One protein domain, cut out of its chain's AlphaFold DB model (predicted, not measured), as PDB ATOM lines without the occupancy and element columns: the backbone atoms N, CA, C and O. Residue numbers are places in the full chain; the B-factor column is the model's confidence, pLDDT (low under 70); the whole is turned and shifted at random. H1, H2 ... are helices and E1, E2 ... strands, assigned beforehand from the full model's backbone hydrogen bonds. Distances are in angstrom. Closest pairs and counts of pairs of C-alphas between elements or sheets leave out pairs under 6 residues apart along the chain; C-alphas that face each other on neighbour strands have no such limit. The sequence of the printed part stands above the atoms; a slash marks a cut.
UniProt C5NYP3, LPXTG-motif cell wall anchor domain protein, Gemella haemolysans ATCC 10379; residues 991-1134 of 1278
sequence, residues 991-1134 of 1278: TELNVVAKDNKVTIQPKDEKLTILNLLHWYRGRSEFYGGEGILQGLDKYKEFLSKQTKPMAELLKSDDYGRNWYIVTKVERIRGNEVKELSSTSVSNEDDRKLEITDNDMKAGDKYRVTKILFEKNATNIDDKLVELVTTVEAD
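This is residues 991 to 1134 of the 1278 residues of the protein "LPXTG-motif cell wall anchor domain protein" of Gemella haemolysans ATCC 10379 (UniProt C5NYP3). Two sheets lie face to face as a sandwich, with a loose group of small helices at one end: a long, twisted sheet of four strands, E4, E3, E6 and E7, has part of one face covered by a small sheet, E1, E2 and E5, whose strands are crossed at 38 degrees to its own. Of the helices, H1 packs on the large sheet over E6 and E7, while H2 and H3 lie farther out and H4 only just meets H1. The printed part has 144 residues with four named helices and seven named strands, in the order E1 E2 H1 H2 H3 H4 E3 E4 E5 E6 E7, and its class is mixed, helices and strands. Both sheets are antiparallel, in the orders E4 E3 E6 E7 and E1 E2 E5. The whole is only just compact, close to loose, with a radius of gyration of the C-alphas of 17.0 A, and it spans 52 by 35 by 22 A.

In the large sheet, E3 is residues 1063 to 1073, 32.8 A long, and E4 is residues 1076 to 1086, 30.6 A. E6 is residues 1105 to 1115, 32.1 A, and E7 is residues 1121 to 1132, 32.0 A, ending with C-alpha 1132 at (-25.155, -53.814, 7.595). In the small sheet, E1 is residues 993 to 998, 15.7 A, beginning with C-alpha 993 at (-27.557, -45.149, 18.617). E2 is residues 1001 to 1006, 16.6 A, and E5 is residues 1093 to 1096, 10.3 A. H1 is residues 1013 to 1021, 13.0 A, with C-alpha 1013 at (-32.957, -41.978, 25.190). H2 is residues 1024 to 1027, 5.0 A; H3 is residues 1036 to 1045, 14.3 A; H4 is residues 1050 to 1053, 5.0 A.

In the large sheet E4 and E7 are the edge strands. E3 and E4 form a hairpin, antiparallel at 165 degrees, with N 1067 and O 1083 at 2.8 A. E3 and E6 are antiparallel at 163 degrees, with N 1068 and O 1109 at 2.8 A. E6 and E7 form a hairpin at 166 degrees, with N 1110 and O 1127 at 2.9 A; E7 bends by 63 degrees at residue 1124. In the small sheet the hairpin of E1 and E2 has N 996 and O 1003 at 2.9 A, and E2 and E5 have N 1002 and O 1095 at 2.8 A. The parts of the two sheets that face each other are 9.3 A centre to centre. Between the sheets, the closest C-alphas of E1 and E7 are those of Ala 997 and Glu 1132, 6.7 A apart, and those of E4 and E5 are Ser 1081 and Ile 1095, 7.2 A. H1 is on the large sheet at a height of 8.8 A, over E7 and only just over E6, with 3 of its C-alphas on E6. It runs slantwise to the strands, at 33 degrees to E7 on the local plane; the closest C-alphas of H1 and E7 are those of Leu 1017 and Leu 1124, 7.1 A. H1 and H4 only just touch, with 3 pairs of C-alphas within 8 A, the closest being Leu 1014 and Met 1050, 6.8 A. H1 and H3 are close but not clearly touching, with the C-alphas of Trp 1019 and Tyr 1039 7.6 A apart, and stand about perpendicular at 75 degrees. H2 and H3 are close but not clearly touching, with the C-alphas of Tyr 1027 and Phe 1042 7.7 A apart. Every O i to N i+4 pair is within hydrogen-bond range in H3 and 4 of 5 are in H1; H2 and H4 are too short for such a pair.

The two C-alphas farthest apart are those of Gly 1029 and Asp 1099, 52.5 A. The printed part has no cut, and no link between named elements is long. The mean pLDDT of the printed part is 82.3; residues 1022 to 1034, 1056 to 1061 and 1115 to 1122 are under 70.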
ATOM      1  N   THR A 991     -30.130 -37.699  20.069       88.00
ATOM      2  CA  THR A 991     -29.631 -38.991  20.568       88.00
ATOM      3  C   THR A 991     -29.462 -39.983  19.420       88.00
ATOM      4  O   THR A 991     -30.429 -40.519  18.882       88.00
ATOM      5  N   GLU A 992     -28.211 -40.296  19.083       83.75
ATOM      6  CA  GLU A 992     -27.873 -41.356  18.130       83.75
ATOM      7  C   GLU A 992     -27.570 -42.688  18.838       83.75
ATOM      8  O   GLU A 992     -26.923 -42.722  19.889       83.75
ATOM      9  N   LEU A 993     -27.969 -43.803  18.217       88.31
ATOM     10  CA  LEU A 993     -27.557 -45.149  18.617       88.31
ATOM     11  C   LEU A 993     -26.341 -45.587  17.792       88.31
ATOM     12  O   LEU A 993     -26.405 -45.658  16.565       88.31
ATOM     13  N   ASN A 994     -25.254 -45.947  18.466       89.75
ATOM     14  CA  ASN A 994     -24.141 -46.658  17.856       89.75
ATOM     15  C   ASN A 994     -24.466 -48.162  17.842       89.75
ATOM     16  O   ASN A 994     -24.503 -48.812  18.893       89.75
ATOM     17  N   VAL A 995     -24.732 -48.701  16.650       93.50
ATOM     18  CA  VAL A 995     -25.040 -50.120  16.429       93.50
ATOM     19  C   VAL A 995     -23.954 -50.737  15.553       93.50
ATOM     20  O   VAL A 995     -23.686 -50.248  14.461       93.50
ATOM     21  N   VAL A 996     -23.352 -51.834  16.010       94.44
ATOM     22  CA  VAL A 996     -22.295 -52.556  15.286       94.44
ATOM     23  C   VAL A 996     -22.681 -54.025  15.168       94.44
ATOM     24  O   VAL A 996     -22.713 -54.735  16.172       94.44
ATOM     25  N   ALA A 997     -22.965 -54.480  13.946       94.50
ATOM     26  CA  ALA A 997     -23.188 -55.887  13.616       94.50
ATOM     27  C   ALA A 997     -21.899 -56.476  13.018       94.50
ATOM     28  O   ALA A 997     -21.543 -56.155  11.885       94.50
ATOM     29  N   LYS A 998     -21.169 -57.283  13.796       93.69
ATOM     30  CA  LYS A 998     -19.836 -57.797  13.450       93.69
ATOM     31  C   LYS A 998     -19.508 -59.086  14.199       93.69
ATOM     32  O   LYS A 998     -19.877 -59.220  15.360       93.69
ATOM     33  N   ASP A 999     -18.768 -59.995  13.558       88.69
ATOM     34  CA  ASP A 999     -18.200 -61.208  14.176       88.69
ATOM     35  C   ASP A 999     -19.252 -61.979  15.033       88.69
ATOM     36  O   ASP A 999     -19.033 -62.300  16.203       88.69
ATOM     37  N   ASN A1000     -20.434 -62.231  14.443       93.19
ATOM     38  CA  ASN A1000     -21.636 -62.866  15.029       93.19
ATOM     39  C   ASN A1000     -22.302 -62.125  16.211       93.19
ATOM     40  O   ASN A1000     -23.151 -62.690  16.907       93.19
ATOM     41  N   LYS A1001     -21.971 -60.849  16.437       94.19
ATOM     42  CA  LYS A1001     -22.518 -60.011  17.515       94.19
ATOM     43  C   LYS A1001     -23.147 -58.724  16.988       94.19
ATOM     44  O   LYS A1001     -22.595 -58.058  16.122       94.19
ATOM     45  N   VAL A1002     -24.270 -58.332  17.578       95.12
ATOM     46  CA  VAL A1002     -24.919 -57.031  17.398       95.12
ATOM     47  C   VAL A1002     -24.760 -56.256  18.701       95.12
ATOM     48  O   VAL A1002     -25.447 -56.524  19.686       95.12
ATOM     49  N   THR A1003     -23.815 -55.320  18.716       94.31
ATOM     50  CA  THR A1003     -23.582 -54.401  19.838       94.31
ATOM     51  C   THR A1003     -24.437 -53.154  19.660       94.31
ATOM     52  O   THR A1003     -24.487 -52.603  18.564       94.31
ATOM     53  N   ILE A1004     -25.090 -52.702  20.729       93.75
ATOM     54  CA  ILE A1004     -25.980 -51.537  20.749       93.75
ATOM     55  C   ILE A1004     -25.620 -50.687  21.965       93.75
ATOM     56  O   ILE A1004     -25.644 -51.181  23.091       93.75
ATOM     57  N   GLN A1005     -25.318 -49.410  21.757       89.69
ATOM     58  CA  GLN A1005     -25.128 -48.432  22.832       89.69
ATOM     59  C   GLN A1005     -25.489 -47.017  22.352       89.69
ATOM     60  O   GLN A1005     -25.486 -46.772  21.143       89.69
ATOM     61  N   PRO A1006     -25.772 -46.065  23.256       86.12
ATOM     62  CA  PRO A1006     -25.752 -44.644  22.916       86.12
ATOM     63  C   PRO A1006     -24.414 -44.247  22.265       86.12
ATOM     64  O   PRO A1006     -23.359 -44.787  22.611       86.12
ATOM     65  N   LYS A1007     -24.455 -43.318  21.303       85.56
ATOM     66  CA  LYS A1007     -23.253 -42.725  20.684       85.56
ATOM     67  C   LYS A1007     -22.564 -41.718  21.615       85.56
ATOM     68  O   LYS A1007     -21.345 -41.593  21.580       85.56
ATOM     69  N   ASP A1008     -23.354 -41.041  22.442       85.69
ATOM     70  CA  ASP A1008     -22.930 -40.199  23.560       85.69
ATOM     71  C   ASP A1008     -23.478 -40.839  24.845       85.69
ATOM     72  O   ASP A1008     -24.692 -40.975  25.011       85.69
ATOM     73  N   GLU A1009     -22.585 -41.273  25.736       78.69
ATOM     74  CA  GLU A1009     -22.945 -41.978  26.973       78.69
ATOM     75  C   GLU A1009     -23.668 -41.074  27.987       78.69
ATOM     76  O   GLU A1009     -24.365 -41.582  28.864       78.69
ATOM     77  N   LYS A1010     -23.567 -39.742  27.850       80.62
ATOM     78  CA  LYS A1010     -24.319 -38.780  28.666       80.62
ATOM     79  C   LYS A1010     -25.680 -38.408  28.074       80.62
ATOM     80  O   LYS A1010     -26.504 -37.887  28.821       80.62
ATOM     81  N   LEU A1011     -25.940 -38.656  26.784       86.25
ATOM     82  CA  LEU A1011     -27.128 -38.179  26.050       86.25
ATOM     83  C   LEU A1011     -27.971 -39.341  25.478       86.25
ATOM     84  O   LEU A1011     -28.197 -39.467  24.274       86.25
ATOM     85  N   THR A1012     -28.442 -40.201  26.383       88.19
ATOM     86  CA  THR A1012     -29.241 -41.412  26.116       88.19
ATOM     87  C   THR A1012     -30.712 -41.121  25.765       88.19
ATOM     88  O   THR A1012     -31.168 -39.983  25.848       88.19
ATOM     89  N   ILE A1013     -31.513 -42.151  25.449       88.94
ATOM     90  CA  ILE A1013     -32.957 -41.978  25.190       88.94
ATOM     91  C   ILE A1013     -33.725 -41.413  26.406       88.94
ATOM     92  O   ILE A1013     -34.695 -40.679  26.222       88.94
ATOM     93  N   LEU A1014     -33.276 -41.682  27.641       88.50
ATOM     94  CA  LEU A1014     -33.891 -41.134  28.863       88.50
ATOM     95  C   LEU A1014     -33.765 -39.612  28.942       88.50
ATOM     96  O   LEU A1014     -34.632 -38.933  29.487       88.50
ATOM     97  N   ASN A1015     -32.706 -39.064  28.353       88.38
ATOM     98  CA  ASN A1015     -32.473 -37.633  28.327       88.38
ATOM     99  C   ASN A1015     -33.527 -36.896  27.488       88.38
ATOM    100  O   ASN A1015     -33.796 -35.735  27.776       88.38
ATOM    101  N   LEU A1016     -34.145 -37.555  26.499       87.69
ATOM    102  CA  LEU A1016     -35.246 -36.992  25.710       87.69
ATOM    103  C   LEU A1016     -36.542 -36.907  26.534       87.69
ATOM    104  O   LEU A1016     -37.254 -35.909  26.446       87.69
ATOM    105  N   LEU A1017     -36.817 -37.899  27.394       83.62
ATOM    106  CA  LEU A1017     -37.886 -37.823  28.402       83.62
ATOM    107  C   LEU A1017     -37.611 -36.688  29.392       83.62
ATOM    108  O   LEU A1017     -38.464 -35.819  29.563       83.62
ATOM    109  N   HIS A1018     -36.415 -36.647  29.985       83.88
ATOM    110  CA  HIS A1018     -36.058 -35.607  30.946       83.88
ATOM    111  C   HIS A1018     -36.196 -34.198  30.347       83.88
ATOM    112  O   HIS A1018     -36.903 -33.380  30.920       83.88
ATOM    113  N   TRP A1019     -35.624 -33.942  29.164       84.38
ATOM    114  CA  TRP A1019     -35.744 -32.655  28.465       84.38
ATOM    115  C   TRP A1019     -37.207 -32.313  28.129       84.38
ATOM    116  O   TRP A1019     -37.645 -31.194  28.375       84.38
ATOM    117  N   TYR A1020     -38.004 -33.269  27.635       80.88
ATOM    118  CA  TYR A1020     -39.411 -33.019  27.288       80.88
ATOM    119  C   TYR A1020     -40.321 -32.792  28.514       80.88
ATOM    120  O   TYR A1020     -41.348 -32.119  28.406       80.88
ATOM    121  N   ARG A1021     -39.981 -33.340  29.689       75.19
ATOM    122  CA  ARG A1021     -40.845 -33.351  30.889       75.19
ATOM    123  C   ARG A1021     -40.212 -32.712  32.133       75.19
ATOM    124  O   ARG A1021     -40.674 -32.968  33.247       75.19
ATOM    125  N   GLY A1022     -39.155 -31.921  31.972       65.69
ATOM    126  CA  GLY A1022     -38.547 -31.136  33.046       65.69
ATOM    127  C   GLY A1022     -39.210 -29.763  33.192       65.69
ATOM    128  O   GLY A1022     -39.425 -29.067  32.200       65.69
ATOM    129  N   ARG A1023     -39.514 -29.353  34.430       60.00
ATOM    130  CA  ARG A1023     -39.873 -27.959  34.757       60.00
ATOM    131  C   ARG A1023     -38.627 -27.075  34.660       60.00
ATOM    132  O   ARG A1023     -37.538 -27.523  35.007       60.00
ATOM    133  N   SER A1024     -38.789 -25.807  34.282       57.97
ATOM    134  CA  SER A1024     -37.718 -24.792  34.317       57.97
ATOM    135  C   SER A1024     -37.041 -24.678  35.692       57.97
ATOM    136  O   SER A1024     -35.847 -24.407  35.766       57.97
ATOM    137  N   GLU A1025     -37.779 -24.950  36.767       55.12
ATOM    138  CA  GLU A1025     -37.312 -24.963  38.160       55.12
ATOM    139  C   GLU A1025     -36.248 -26.047  38.419       55.12
ATOM    140  O   GLU A1025     -35.210 -25.753  39.006       55.12
ATOM    141  N   PHE A1026     -36.431 -27.270  37.894       56.66
ATOM    142  CA  PHE A1026     -35.413 -28.340  37.954       56.66
ATOM    143  C   PHE A1026     -34.140 -27.990  37.160       56.66
ATOM    144  O   PHE A1026     -33.089 -28.598  37.353       56.66
ATOM    145  N   TYR A1027     -34.233 -26.994  36.277       60.56
ATOM    146  CA  TYR A1027     -33.139 -26.432  35.491       60.56
ATOM    147  C   TYR A1027     -32.592 -25.116  36.073       60.56
ATOM    148  O   TYR A1027     -31.913 -24.378  35.362       60.56
ATOM    149  N   GLY A1028     -32.927 -24.768  37.323       53.53
ATOM    150  CA  GLY A1028     -32.479 -23.525  37.970       53.53
ATOM    151  C   GLY A1028     -32.936 -22.242  37.261       53.53
ATOM    152  O   GLY A1028     -32.339 -21.188  37.451       53.53
ATOM    153  N   GLY A1029     -33.952 -22.326  36.396       57.03
ATOM    154  CA  GLY A1029     -34.407 -21.225  35.551       57.03
ATOM    155  C   GLY A1029     -33.576 -20.972  34.282       57.03
ATOM    156  O   GLY A1029     -33.969 -20.117  33.496       57.03
ATOM    157  N   GLU A1030     -32.495 -21.721  34.002       53.28
ATOM    158  CA  GLU A1030     -31.518 -21.428  32.921       53.28
ATOM    159  C   GLU A1030     -32.092 -21.481  31.474       53.28
ATOM    160  O   GLU A1030     -31.378 -21.269  30.485       53.28
ATOM    161  N   GLY A1031     -33.386 -21.768  31.293       60.88
ATOM    162  CA  GLY A1031     -34.032 -21.871  29.979       60.88
ATOM    163  C   GLY A1031     -33.530 -23.063  29.156       60.88
ATOM    164  O   GLY A1031     -33.519 -23.011  27.930       60.88
ATOM    165  N   ILE A1032     -33.085 -24.128  29.827       57.88
ATOM    166  CA  ILE A1032     -32.496 -25.341  29.232       57.88
ATOM    167  C   ILE A1032     -33.438 -26.055  28.243       57.88
ATOM    168  O   ILE A1032     -32.978 -26.677  27.288       57.88
ATOM    169  N   LEU A1033     -34.752 -25.869  28.390       63.00
ATOM    170  CA  LEU A1033     -35.765 -26.329  27.434       63.00
ATOM    171  C   LEU A1033     -35.561 -25.782  26.003       63.00
ATOM    172  O   LEU A1033     -36.041 -26.385  25.050       63.00
ATOM    173  N   GLN A1034     -34.816 -24.683  25.834       67.88
ATOM    174  CA  GLN A1034     -34.702 -23.918  24.586       67.88
ATOM    175  C   GLN A1034     -33.505 -24.296  23.684       67.88
ATOM    176  O   GLN A1034     -33.298 -23.634  22.665       67.88
ATOM    177  N   GLY A1035     -32.693 -25.312  24.008       79.44
ATOM    178  CA  GLY A1035     -31.604 -25.706  23.101       79.44
ATOM    179  C   GLY A1035     -30.683 -26.835  23.560       79.44
ATOM    180  O   GLY A1035     -30.381 -26.977  24.744       79.44
ATOM    181  N   LEU A1036     -30.176 -27.595  22.581       85.56
ATOM    182  CA  LEU A1036     -29.272 -28.733  22.789       85.56
ATOM    183  C   LEU A1036     -28.011 -28.366  23.570       85.56
ATOM    184  O   LEU A1036     -27.580 -29.143  24.416       85.56
ATOM    185  N   ASP A1037     -27.415 -27.207  23.297       85.56
ATOM    186  CA  ASP A1037     -26.132 -26.842  23.897       85.56
ATOM    187  C   ASP A1037     -26.290 -26.444  25.370       85.56
ATOM    188  O   ASP A1037     -25.523 -26.924  26.203       85.56
ATOM    189  N   LYS A1038     -27.365 -25.721  25.729       81.94
ATOM    190  CA  LYS A1038     -27.770 -25.526  27.136       81.94
ATOM    191  C   LYS A1038     -28.051 -26.863  27.827       81.94
ATOM    192  O   LYS A1038     -27.628 -27.085  28.958       81.94
ATOM    193  N   TYR A1039     -28.737 -27.781  27.144       85.81
ATOM    194  CA  TYR A1039     -29.021 -29.107  27.691       85.81
ATOM    195  C   TYR A1039     -27.742 -29.945  27.895       85.81
ATOM    196  O   TYR A1039     -27.607 -30.642  28.897       85.81
ATOM    197  N   LYS A1040     -26.747 -29.830  27.009       86.81
ATOM    198  CA  LYS A1040     -25.419 -30.438  27.194       86.81
ATOM    199  C   LYS A1040     -24.620 -29.774  28.314       86.81
ATOM    200  O   LYS A1040     -23.963 -30.482  29.071       86.81
ATOM    201  N   GLU A1041     -24.706 -28.454  28.465       85.69
ATOM    202  CA  GLU A1041     -24.105 -27.728  29.587       85.69
ATOM    203  C   GLU A1041     -24.674 -28.233  30.921       85.69
ATOM    204  O   GLU A1041     -23.912 -28.619  31.810       85.69
ATOM    205  N   PHE A1042     -25.999 -28.376  31.024       84.62
ATOM    206  CA  PHE A1042     -26.659 -29.010  32.164       84.62
ATOM    207  C   PHE A1042     -26.108 -30.414  32.450       84.62
ATOM    208  O   PHE A1042     -25.680 -30.685  33.569       84.62
ATOM    209  N   LEU A1043     -26.036 -31.293  31.442       83.50
ATOM    210  CA  LEU A1043     -25.466 -32.646  31.585       83.50
ATOM    211  C   LEU A1043     -23.961 -32.662  31.911       83.50
ATOM    212  O   LEU A1043     -23.437 -33.671  32.395       83.50
ATOM    213  N   SER A1044     -23.242 -31.569  31.645       85.12
ATOM    214  CA  SER A1044     -21.854 -31.405  32.081       85.12
ATOM    215  C   SER A1044     -21.758 -31.095  33.581       85.12
ATOM    216  O   SER A1044     -20.868 -31.634  34.237       85.12
ATOM    217  N   LYS A1045     -22.721 -30.326  34.121       83.75
ATOM    218  CA  LYS A1045     -22.879 -30.013  35.555       83.75
ATOM    219  C   LYS A1045     -23.379 -31.217  36.375       83.75
ATOM    220  O   LYS A1045     -23.088 -31.296  37.565       83.75
ATOM    221  N   GLN A1046     -24.116 -32.159  35.769       81.00
ATOM    222  CA  GLN A1046     -24.664 -33.325  36.480       81.00
ATOM    223  C   GLN A1046     -23.606 -34.381  36.845       81.00
ATOM    224  O   GLN A1046     -22.865 -34.876  35.992       81.00
ATOM    225  N   THR A1047     -23.612 -34.780  38.120       80.56
ATOM    226  CA  THR A1047     -22.794 -35.867  38.692       80.56
ATOM    227  C   THR A1047     -23.558 -37.183  38.871       80.56
ATOM    228  O   THR A1047     -22.934 -38.221  39.081       80.56
ATOM    229  N   LYS A1048     -24.894 -37.153  38.777       80.69
ATOM    230  CA  LYS A1048     -25.792 -38.308  38.938       80.69
ATOM    231  C   LYS A1048     -26.176 -38.940  37.588       80.69
ATOM    232  O   LYS A1048     -26.299 -38.204  36.604       80.69
ATOM    233  N   PRO A1049     -26.426 -40.264  37.519       82.25
ATOM    234  CA  PRO A1049     -27.020 -40.909  36.346       82.25
ATOM    235  C   PRO A1049     -28.420 -40.366  36.029       82.25
ATOM    236  O   PRO A1049     -29.150 -39.924  36.921       82.25
ATOM    237  N   MET A1050     -28.838 -40.441  34.763       84.50
ATOM    238  CA  MET A1050     -30.132 -39.895  34.333       84.50
ATOM    239  C   MET A1050     -31.310 -40.654  34.965       84.50
ATOM    240  O   MET A1050     -32.316 -40.044  35.320       84.50
ATOM    241  N   ALA A1051     -31.166 -41.962  35.198       84.44
ATOM    242  CA  ALA A1051     -32.157 -42.757  35.919       84.44
ATOM    243  C   ALA A1051     -32.204 -42.500  37.438       84.44
ATOM    244  O   ALA A1051     -33.125 -42.983  38.096       84.44
ATOM    245  N   GLU A1052     -31.240 -41.771  38.009       80.88
ATOM    246  CA  GLU A1052     -31.340 -41.252  39.378       80.88
ATOM    247  C   GLU A1052     -32.029 -39.882  39.386       80.88
ATOM    248  O   GLU A1052     -32.929 -39.658  40.192       80.88
ATOM    249  N   LEU A1053     -31.685 -38.999  38.440       77.44
ATOM    250  CA  LEU A1053     -32.344 -37.697  38.278       77.44
ATOM    251  C   LEU A1053     -33.861 -37.861  38.070       77.44
ATOM    252  O   LEU A1053     -34.643 -37.258  38.802       77.44
ATOM    253  N   LEU A1054     -34.267 -38.772  37.177       77.75
ATOM    254  CA  LEU A1054     -35.671 -39.133  36.923       77.75
ATOM    255  C   LEU A1054     -36.361 -39.907  38.074       77.75
ATOM    256  O   LEU A1054     -37.566 -40.127  38.016       77.75
ATOM    257  N   LYS A1055     -35.632 -40.333  39.119       71.56
ATOM    258  CA  LYS A1055     -36.216 -40.842  40.385       71.56
ATOM    259  C   LYS A1055     -36.337 -39.766  41.460       71.56
ATOM    260  O   LYS A1055     -37.035 -39.978  42.444       71.56
ATOM    261  N   SER A1056     -35.604 -38.664  41.310       55.88
ATOM    262  CA  SER A1056     -35.539 -37.579  42.294       55.88
ATOM    263  C   SER A1056     -36.542 -36.450  42.046       55.88
ATOM    264  O   SER A1056     -36.572 -35.500  42.820       55.88
ATOM    265  N   ASP A1057     -37.357 -36.547  40.993       53.16
ATOM    266  CA  ASP A1057     -38.502 -35.659  40.805       53.16
ATOM    267  C   ASP A1057     -39.711 -36.060  41.666       53.16
ATOM    268  O   ASP A1057     -39.976 -37.240  41.896       53.16
ATOM    269  N   ASP A1058     -40.476 -35.051  42.097       42.91
ATOM    270  CA  ASP A1058     -41.618 -35.165  43.025       42.91
ATOM    271  C   ASP A1058     -42.762 -36.079  42.538       42.91
ATOM    272  O   ASP A1058     -43.730 -36.313  43.260       42.91
ATOM    273  N   TYR A1059     -42.690 -36.563  41.296       47.22
ATOM    274  CA  TYR A1059     -43.759 -37.284  40.610       47.22
ATOM    275  C   TYR A1059     -43.595 -38.809  40.644       47.22
ATOM    276  O   TYR A1059     -44.495 -39.514  40.189       47.22
ATOM    277  N   GLY A1060     -42.475 -39.330  41.167       54.28
ATOM    278  CA  GLY A1060     -42.261 -40.774  41.333       54.28
ATOM    279  C   GLY A1060     -42.353 -41.552  40.016       54.28
ATOM    280  O   GLY A1060     -42.948 -42.633  39.972       54.28
ATOM    281  N   ARG A1061     -41.833 -40.969  38.927       65.56
ATOM    282  CA  ARG A1061     -42.037 -41.466  37.561       65.56
ATOM    283  C   ARG A1061     -41.539 -42.901  37.383       65.56
ATOM    284  O   ARG A1061     -40.492 -43.292  37.887       65.56
ATOM    285  N   ASN A1062     -42.300 -43.674  36.614       76.56
ATOM    286  CA  ASN A1062     -42.023 -45.072  36.305       76.56
ATOM    287  C   ASN A1062     -41.916 -45.218  34.783       76.56
ATOM    288  O   ASN A1062     -42.869 -44.915  34.069       76.56
ATOM    289  N   TRP A1063     -40.766 -45.640  34.269       85.62
ATOM    290  CA  TRP A1063     -40.504 -45.739  32.831       85.62
ATOM    291  C   TRP A1063     -39.812 -47.048  32.474       85.62
ATOM    292  O   TRP A1063     -39.158 -47.691  33.301       85.62
ATOM    293  N   TYR A1064     -39.904 -47.428  31.202       88.88
ATOM    294  CA  TYR A1064     -39.150 -48.558  30.681       88.88
ATOM    295  C   TYR A1064     -38.746 -48.393  29.217       88.88
ATOM    296  O   TYR A1064     -39.441 -47.781  28.405       88.88
ATOM    297  N   ILE A1065     -37.589 -48.962  28.885       90.19
ATOM    298  CA  ILE A1065     -37.020 -48.985  27.542       90.19
ATOM    299  C   ILE A1065     -37.186 -50.392  26.972       90.19
ATOM    300  O   ILE A1065     -36.534 -51.330  27.433       90.19
ATOM    301  N   VAL A1066     -37.989 -50.534  25.919       91.38
ATOM    302  CA  VAL A1066     -38.015 -51.747  25.093       91.38
ATOM    303  C   VAL A1066     -36.976 -51.602  23.989       91.38
ATOM    304  O   VAL A1066     -37.056 -50.691  23.171       91.38
ATOM    305  N   THR A1067     -36.008 -52.514  23.940       92.94
ATOM    306  CA  THR A1067     -35.044 -52.626  22.838       92.94
ATOM    307  C   THR A1067     -35.329 -53.901  22.052       92.94
ATOM    308  O   THR A1067     -35.204 -55.004  22.587       92.94
ATOM    309  N   LYS A1068     -35.711 -53.738  20.783       95.38
ATOM    310  CA  LYS A1068     -35.973 -54.808  19.818       95.38
ATOM    311  C   LYS A1068     -34.837 -54.893  18.799       95.38
ATOM    312  O   LYS A1068     -34.371 -53.861  18.316       95.38
ATOM    313  N   VAL A1069     -34.424 -56.109  18.444       96.06
ATOM    314  CA  VAL A1069     -33.386 -56.387  17.439       96.06
ATOM    315  C   VAL A1069     -33.906 -57.394  16.419       96.06
ATOM    316  O   VAL A1069     -34.315 -58.501  16.774       96.06
ATOM    317  N   GLU A1070     -33.871 -57.017  15.145       97.19
ATOM    318  CA  GLU A1070     -34.371 -57.805  14.018       97.19
ATOM    319  C   GLU A1070     -33.307 -57.893  12.916       97.19
ATOM    320  O   GLU A1070     -32.771 -56.873  12.481       97.19
ATOM    321  N   ARG A1071     -33.030 -59.102  12.418       96.38
ATOM    322  CA  ARG A1071     -32.264 -59.293  11.181       96.38
ATOM    323  C   ARG A1071     -33.199 -59.199   9.982       96.38
ATOM    324  O   ARG A1071     -34.260 -59.817   9.976       96.38
ATOM    325  N   ILE A1072     -32.764 -58.488   8.951       96.62
ATOM    326  CA  ILE A1072     -33.406 -58.362   7.647       96.62
ATOM    327  C   ILE A1072     -32.472 -58.982   6.599       96.62
ATOM    328  O   ILE A1072     -31.337 -58.535   6.428       96.62
ATOM    329  N   ARG A1073     -32.954 -60.010   5.894       94.31
ATOM    330  CA  ARG A1073     -32.219 -60.759   4.862       94.31
ATOM    331  C   ARG A1073     -33.087 -60.863   3.608       94.31
ATOM    332  O   ARG A1073     -33.950 -61.733   3.491       94.31
ATOM    333  N   GLY A1074     -32.899 -59.933   2.673       89.94
ATOM    334  CA  GLY A1074     -33.847 -59.735   1.574       89.94
ATOM    335  C   GLY A1074     -35.230 -59.379   2.130       89.94
ATOM    336  O   GLY A1074     -35.369 -58.362   2.803       89.94
ATOM    337  N   ASN A1075     -36.220 -60.245   1.898       88.88
ATOM    338  CA  ASN A1075     -37.581 -60.089   2.427       88.88
ATOM    339  C   ASN A1075     -37.818 -60.833   3.765       88.88
ATOM    340  O   ASN A1075     -38.890 -60.690   4.348       88.88
ATOM    341  N   GLU A1076     -36.866 -61.641   4.255       92.31
ATOM    342  CA  GLU A1076     -36.946 -62.279   5.582       92.31
ATOM    343  C   GLU A1076     -36.695 -61.222   6.666       92.31
ATOM    344  O   GLU A1076     -35.652 -60.570   6.649       92.31
ATOM    345  N   VAL A1077     -37.609 -61.089   7.633       93.56
ATOM    346  CA  VAL A1077     -37.382 -60.328   8.873       93.56
ATOM    347  C   VAL A1077     -37.497 -61.288  10.055       93.56
ATOM    348  O   VAL A1077     -38.580 -61.801  10.333       93.56
ATOM    349  N   LYS A1078     -36.379 -61.548  10.739       94.56
ATOM    350  CA  LYS A1078     -36.279 -62.443  11.901       94.56
ATOM    351  C   LYS A1078     -36.010 -61.616  13.153       94.56
ATOM    352  O   LYS A1078     -34.958 -60.993  13.272       94.56
ATOM    353  N   GLU A1079     -36.935 -61.637  14.105       96.25
ATOM    354  CA  GLU A1079     -36.684 -61.112  15.449       96.25
ATOM    355  C   GLU A1079     -35.648 -61.988  16.169       96.25
ATOM    356  O   GLU A1079     -35.742 -63.217  16.158       96.25
ATOM    357  N   LEU A1080     -34.635 -61.352  16.756       93.56
ATOM    358  CA  LEU A1080     -33.531 -62.014  17.460       93.56
ATOM    359  C   LEU A1080     -33.563 -61.754  18.963       93.56
ATOM    360  O   LEU A1080     -33.126 -62.592  19.746       93.56
ATOM    361  N   SER A1081     -34.058 -60.584  19.365       93.38
ATOM    362  CA  SER A1081     -34.205 -60.207  20.765       93.38
ATOM    363  C   SER A1081     -35.271 -59.129  20.929       93.38
ATOM    364  O   SER A1081     -35.373 -58.213  20.112       93.38
ATOM    365  N   SER A1082     -36.002 -59.211  22.036       93.56
ATOM    366  CA  SER A1082     -36.812 -58.129  22.582       93.56
ATOM    367  C   SER A1082     -36.606 -58.114  24.095       93.56
ATOM    368  O   SER A1082     -36.807 -59.121  24.779       93.56
ATOM    369  N   THR A1083     -36.122 -56.991  24.623       90.81
ATOM    370  CA  THR A1083     -35.778 -56.829  26.042       90.81
ATOM    371  C   THR A1083     -36.319 -55.517  26.578       90.81
ATOM    372  O   THR A1083     -36.059 -54.474  25.982       90.81
ATOM    373  N   SER A1084     -37.005 -55.570  27.721       89.56
ATOM    374  CA  SER A1084     -37.391 -54.388  28.498       89.56
ATOM    375  C   SER A1084     -36.434 -54.174  29.674       89.56
ATOM    376  O   SER A1084     -35.959 -55.150  30.260       89.56
ATOM    377  N   VAL A1085     -36.168 -52.910  30.007       87.88
ATOM    378  CA  VAL A1085     -35.415 -52.447  31.184       87.88
ATOM    379  C   VAL A1085     -36.213 -51.311  31.823       87.88
ATOM    380  O   VAL A1085     -36.575 -50.371  31.117       87.88
ATOM    381  N   SER A1086     -36.502 -51.387  33.124       88.06
ATOM    382  CA  SER A1086     -37.404 -50.461  33.830       88.06
ATOM    383  C   SER A1086     -36.671 -49.689  34.919       88.06
ATOM    384  O   SER A1086     -35.993 -50.301  35.736       88.06
ATOM    385  N   ASN A1087     -36.846 -48.366  34.977       85.50
ATOM    386  CA  ASN A1087     -36.279 -47.494  36.020       85.50
ATOM    387  C   ASN A1087     -34.749 -47.627  36.214       85.50
ATOM    388  O   ASN A1087     -34.228 -47.447  37.316       85.50
ATOM    389  N   GLU A1088     -34.017 -47.933  35.147       86.31
ATOM    390  CA  GLU A1088     -32.554 -48.030  35.097       86.31
ATOM    391  C   GLU A1088     -32.037 -47.272  33.860       86.31
ATOM    392  O   GLU A1088     -32.797 -47.041  32.916       86.31
ATOM    393  N   ASP A1089     -30.762 -46.865  33.860       83.94
ATOM    394  CA  ASP A1089     -30.143 -46.172  32.722       83.94
ATOM    395  C   ASP A1089     -30.068 -47.055  31.463       83.94
ATOM    396  O   ASP A1089     -30.020 -48.287  31.539       83.94
ATOM    397  N   ASP A1090     -30.011 -46.424  30.287       82.69
ATOM    398  CA  ASP A1090     -29.945 -47.132  29.006       82.69
ATOM    399  C   ASP A1090     -28.572 -47.792  28.782       82.69
ATOM    400  O   ASP A1090     -27.628 -47.181  28.274       82.69
ATOM    401  N   ARG A1091     -28.444 -49.057  29.189       75.00
ATOM    402  CA  ARG A1091     -27.177 -49.798  29.125       75.00
ATOM    403  C   ARG A1091     -26.836 -50.294  27.721       75.00
ATOM    404  O   ARG A1091     -27.696 -50.657  26.919       75.00
ATOM    405  N   LYS A1092     -25.528 -50.435  27.490       86.50
ATOM    406  CA  LYS A1092     -24.963 -51.212  26.383       86.50
ATOM    407  C   LYS A1092     -25.535 -52.634  26.373       86.50
ATOM    408  O   LYS A1092     -25.463 -53.345  27.374       86.50
ATOM    409  N   LEU A1093     -26.046 -53.051  25.219       90.69
ATOM    410  CA  LEU A1093     -26.618 -54.370  24.966       90.69
ATOM    411  C   LEU A1093     -25.791 -55.090  23.893       90.69
ATOM    412  O   LEU A1093     -25.342 -54.477  22.926       90.69
ATOM    413  N   GLU A1094     -25.601 -56.399  24.047       93.25
ATOM    414  CA  GLU A1094     -24.947 -57.256  23.056       93.25
ATOM    415  C   GLU A1094     -25.845 -58.467  22.779       93.25
ATOM    416  O   GLU A1094     -26.205 -59.199  23.700       93.25
ATOM    417  N   ILE A1095     -26.224 -58.669  21.515       94.06
ATOM    418  CA  ILE A1095     -27.034 -59.806  21.056       94.06
ATOM    419  C   ILE A1095     -26.183 -60.678  20.130       94.06
ATOM    420  O   ILE A1095     -25.555 -60.168  19.208       94.06
ATOM    421  N   THR A1096     -26.161 -61.992  20.346       94.44
ATOM    422  CA  THR A1096     -25.465 -62.940  19.459       94.44
ATOM    423  C   THR A1096     -26.398 -63.427  18.349       94.44
ATOM    424  O   THR A1096     -27.502 -63.884  18.637       94.44
ATOM    425  N   ASP A1097     -25.937 -63.397  17.098       94.62
ATOM    426  CA  ASP A1097     -26.583 -64.071  15.966       94.62
ATOM    427  C   ASP A1097     -25.574 -64.996  15.276       94.62
ATOM    428  O   ASP A1097     -24.761 -64.567  14.460       94.62
ATOM    429  N   ASN A1098     -25.628 -66.285  15.614       92.94
ATOM    430  CA  ASN A1098     -24.755 -67.303  15.022       92.94
ATOM    431  C   ASN A1098     -25.081 -67.587  13.542       92.94
ATOM    432  O   ASN A1098     -24.285 -68.229  12.864       92.94
ATOM    433  N   ASP A1099     -26.234 -67.123  13.039       92.12
ATOM    434  CA  ASP A1099     -26.633 -67.257  11.634       92.12
ATOM    435  C   ASP A1099     -26.171 -66.056  10.769       92.12
ATOM    436  O   ASP A1099     -26.584 -65.977   9.605       92.12
ATOM    437  N   MET A1100     -25.420 -65.092  11.327       93.25
ATOM    438  CA  MET A1100     -25.022 -63.828  10.682       93.25
ATOM    439  C   MET A1100     -24.210 -64.051   9.395       93.25
ATOM    440  O   MET A1100     -23.326 -64.904   9.333       93.25
ATOM    441  N   LYS A1101     -24.501 -63.268   8.350       91.56
ATOM    442  CA  LYS A1101     -23.848 -63.329   7.032       91.56
ATOM    443  C   LYS A1101     -23.552 -61.931   6.496       91.56
ATOM    444  O   LYS A1101     -24.274 -60.976   6.775       91.56
ATOM    445  N   ALA A1102     -22.509 -61.820   5.674       88.38
ATOM    446  CA  ALA A1102     -22.203 -60.584   4.959       88.38
ATOM    447  C   ALA A1102     -23.408 -60.139   4.106       88.38
ATOM    448  O   ALA A1102     -23.968 -60.940   3.355       88.38
ATOM    449  N   GLY A1103     -23.798 -58.867   4.227       88.12
ATOM    450  CA  GLY A1103     -24.977 -58.304   3.559       88.12
ATOM    451  C   GLY A1103     -26.307 -58.477   4.309       88.12
ATOM    452  O   GLY A1103     -27.323 -57.955   3.847       88.12
ATOM    453  N   ASP A1104     -26.327 -59.144   5.470       94.75
ATOM    454  CA  ASP A1104     -27.458 -59.029   6.396       94.75
ATOM    455  C   ASP A1104     -27.568 -57.593   6.922       94.75
ATOM    456  O   ASP A1104     -26.561 -56.942   7.218       94.75
ATOM    457  N   LYS A1105     -28.800 -57.109   7.092       96.38
ATOM    458  CA  LYS A1105     -29.095 -55.836   7.760       96.38
ATOM    459  C   LYS A1105     -29.670 -56.111   9.144       96.38
ATOM    460  O   LYS A1105     -30.481 -57.016   9.306       96.38
ATOM    461  N   TYR A1106     -29.303 -55.313  10.135       95.75
ATOM    462  CA  TYR A1106     -29.809 -55.410  11.501       95.75
ATOM    463  C   TYR A1106     -30.551 -54.127  11.854       95.75
ATOM    464  O   TYR A1106     -29.940 -53.063  11.951       95.75
ATOM    465  N   ARG A1107     -31.873 -54.234  12.024       96.31
ATOM    466  CA  ARG A1107     -32.742 -53.155  12.498       96.31
ATOM    467  C   ARG A1107     -32.847 -53.233  14.016       96.31
ATOM    468  O   ARG A1107     -33.215 -54.264  14.575       96.31
ATOM    469  N   VAL A1108     -32.536 -52.122  14.667       94.88
ATOM    470  CA  VAL A1108     -32.677 -51.927  16.108       94.88
ATOM    471  C   VAL A1108     -33.731 -50.856  16.330       94.88
ATOM    472  O   VAL A1108     -33.606 -49.748  15.811       94.88
ATOM    473  N   THR A1109     -34.752 -51.191  17.113       92.62
ATOM    474  CA  THR A1109     -35.826 -50.275  17.506       92.62
ATOM    475  C   THR A1109     -35.805 -50.147  19.021       92.62
ATOM    476  O   THR A1109     -35.992 -51.138  19.727       92.62
ATOM    477  N   LYS A1110     -35.564 -48.937  19.529       91.75
ATOM    478  CA  LYS A1110     -35.566 -48.623  20.959       91.75
ATOM    479  C   LYS A1110     -36.733 -47.684  21.260       91.75
ATOM    480  O   LYS A1110     -36.820 -46.607  20.675       91.75
ATOM    481  N   ILE A1111     -37.630 -48.101  22.147       89.38
ATOM    482  CA  ILE A1111     -38.853 -47.372  22.498       89.38
ATOM    483  C   ILE A1111     -38.836 -47.081  23.995       89.38
ATOM    484  O   ILE A1111     -38.663 -48.003  24.790       89.38
ATOM    485  N   LEU A1112     -39.025 -45.816  24.363       89.69
ATOM    486  CA  LEU A1112     -39.184 -45.367  25.742       89.69
ATOM    487  C   LEU A1112     -40.669 -45.147  26.039       89.69
ATOM    488  O   LEU A1112     -41.337 -44.366  25.356       89.69
ATOM    489  N   PHE A1113     -41.149 -45.832  27.072       85.25
ATOM    490  CA  PHE A1113     -42.491 -45.707  27.623       85.25
ATOM    491  C   PHE A1113     -42.429 -45.088  29.019       85.25
ATOM    492  O   PHE A1113     -41.530 -45.407  29.798       85.25
ATOM    493  N   GLU A1114     -43.409 -44.255  29.348       79.38
ATOM    494  CA  GLU A1114     -43.697 -43.808  30.713       79.38
ATOM    495  C   GLU A1114     -45.029 -44.424  31.145       79.38
ATOM    496  O   GLU A1114     -46.011 -44.386  30.409       79.38
ATOM    497  N   LYS A1115     -45.060 -45.022  32.334       69.38
ATOM    498  CA  LYS A1115     -46.245 -45.672  32.874       69.38
ATOM    499  C   LYS A1115     -47.003 -44.692  33.761       69.38
ATOM    500  O   LYS A1115     -46.557 -44.372  34.864       69.38
ATOM    501  N   ASN A1116     -48.153 -44.230  33.281       57.00
ATOM    502  CA  ASN A1116     -48.977 -43.260  33.993       57.00
ATOM    503  C   ASN A1116     -49.887 -43.917  35.059       57.00
ATOM    504  O   ASN A1116     -50.001 -45.144  35.168       57.00
ATOM    505  N   ALA A1117     -50.566 -43.082  35.852       43.31
ATOM    506  CA  ALA A1117     -51.410 -43.519  36.968       43.31
ATOM    507  C   ALA A1117     -52.639 -44.362  36.560       43.31
ATOM    508  O   ALA A1117     -53.217 -45.033  37.414       43.31
ATOM    509  N   THR A1118     -53.040 -44.376  35.282       40.91
ATOM    510  CA  THR A1118     -54.158 -45.205  34.790       40.91
ATOM    511  C   THR A1118     -53.704 -46.576  34.269       40.91
ATOM    512  O   THR A1118     -54.527 -47.342  33.770       40.91
ATOM    513  N   ASN A1119     -52.419 -46.927  34.434       43.34
ATOM    514  CA  ASN A1119     -51.775 -48.111  33.845       43.34
ATOM    515  C   ASN A1119     -51.847 -48.146  32.304       43.34
ATOM    516  O   ASN A1119     -51.860 -49.224  31.710       43.34
ATOM    517  N   ILE A1120     -51.871 -46.978  31.659       51.03
ATOM    518  CA  ILE A1120     -51.638 -46.853  30.219       51.03
ATOM    519  C   ILE A1120     -50.161 -46.488  30.027       51.03
ATOM    520  O   ILE A1120     -49.653 -45.558  30.654       51.03
ATOM    521  N   ASP A1121     -49.456 -47.247  29.190       62.31
ATOM    522  CA  ASP A1121     -48.041 -47.009  28.904       62.31
ATOM    523  C   ASP A1121     -47.908 -45.986  27.763       62.31
ATOM    524  O   ASP A1121     -48.055 -46.312  26.580       62.31
ATOM    525  N   ASP A1122     -47.634 -44.729  28.114       67.19
ATOM    526  CA  ASP A1122     -47.452 -43.637  27.163       67.19
ATOM    527  C   ASP A1122     -46.140 -43.830  26.390       67.19
ATOM    528  O   ASP A1122     -45.037 -43.683  26.922       67.19
ATOM    529  N   LYS A1123     -46.245 -44.153  25.095       76.56
ATOM    530  CA  LYS A1123     -45.101 -44.250  24.176       76.56
ATOM    531  C   LYS A1123     -44.535 -42.851  23.917       76.56
ATOM    532  O   LYS A1123     -45.036 -42.147  23.045       76.56
ATOM    533  N   LEU A1124     -43.475 -42.460  24.627       78.00
ATOM    534  CA  LEU A1124     -42.928 -41.097  24.573       78.00
ATOM    535  C   LEU A1124     -41.904 -40.874  23.456       78.00
ATOM    536  O   LEU A1124     -41.866 -39.795  22.866       78.00
ATOM    537  N   VAL A1125     -41.053 -41.867  23.178       87.19
ATOM    538  CA  VAL A1125     -39.990 -41.761  22.163       87.19
ATOM    539  C   VAL A1125     -39.765 -43.109  21.488       87.19
ATOM    540  O   VAL A1125     -39.751 -44.151  22.136       87.19
ATOM    541  N   GLU A1126     -39.526 -43.085  20.180       87.31
ATOM    542  CA  GLU A1126     -39.049 -44.223  19.393       87.31
ATOM    543  C   GLU A1126     -37.826 -43.810  18.567       87.31
ATOM    544  O   GLU A1126     -37.891 -42.841  17.808       87.31
ATOM    545  N   LEU A1127     -36.728 -44.554  18.710       88.81
ATOM    546  CA  LEU A1127     -35.508 -44.446  17.910       88.81
ATOM    547  C   LEU A1127     -35.345 -45.725  17.080       88.81
ATOM    548  O   LEU A1127     -35.476 -46.832  17.608       88.81
ATOM    549  N   VAL A1128     -35.039 -45.584  15.788       88.44
ATOM    550  CA  VAL A1128     -34.816 -46.713  14.872       88.44
ATOM    551  C   VAL A1128     -33.496 -46.520  14.136       88.44
ATOM    552  O   VAL A1128     -33.254 -45.474  13.539       88.44
ATOM    553  N   THR A1129     -32.652 -47.545  14.142       90.75
ATOM    554  CA  THR A1129     -31.361 -47.565  13.442       90.75
ATOM    555  C   THR A1129     -31.245 -48.867  12.658       90.75
ATOM    556  O   THR A1129     -31.721 -49.907  13.105       90.75
ATOM    557  N   THR A1130     -30.653 -48.835  11.464       92.31
ATOM    558  CA  THR A1130     -30.387 -50.041  10.665       92.31
ATOM    559  C   THR A1130     -28.956 -50.004  10.149       92.31
ATOM    560  O   THR A1130     -28.550 -49.002   9.569       92.31
ATOM    561  N   VAL A1131     -28.208 -51.090  10.350       94.12
ATOM    562  CA  VAL A1131     -26.807 -51.231   9.911       94.12
ATOM    563  C   VAL A1131     -26.600 -52.532   9.137       94.12
ATOM    564  O   VAL A1131     -27.375 -53.471   9.294       94.12
ATOM    565  N   GLU A1132     -25.568 -52.592   8.301       93.56
ATOM    566  CA  GLU A1132     -25.155 -53.814   7.595       93.56
ATOM    567  C   GLU A1132     -24.090 -54.587   8.383       93.56
ATOM    568  O   GLU A1132     -23.350 -54.012   9.180       93.56
ATOM    569  N   ALA A1133     -24.037 -55.903   8.174       91.00
ATOM    570  CA  ALA A1133     -23.133 -56.802   8.880       91.00
ATOM    571  C   ALA A1133     -21.704 -56.781   8.311       91.00
ATOM    572  O   ALA A1133     -21.458 -57.257   7.198       91.00
ATOM    573  N   ASP A1134     -20.749 -56.313   9.115       86.62
ATOM    574  CA  ASP A1134     -19.311 -56.415   8.856       86.62
ATOM    575  C   ASP A1134     -18.807 -57.806   9.270       86.62
ATOM    576  O   ASP A1134     -18.261 -58.021  10.356       86.62
TER     577      ASP A1134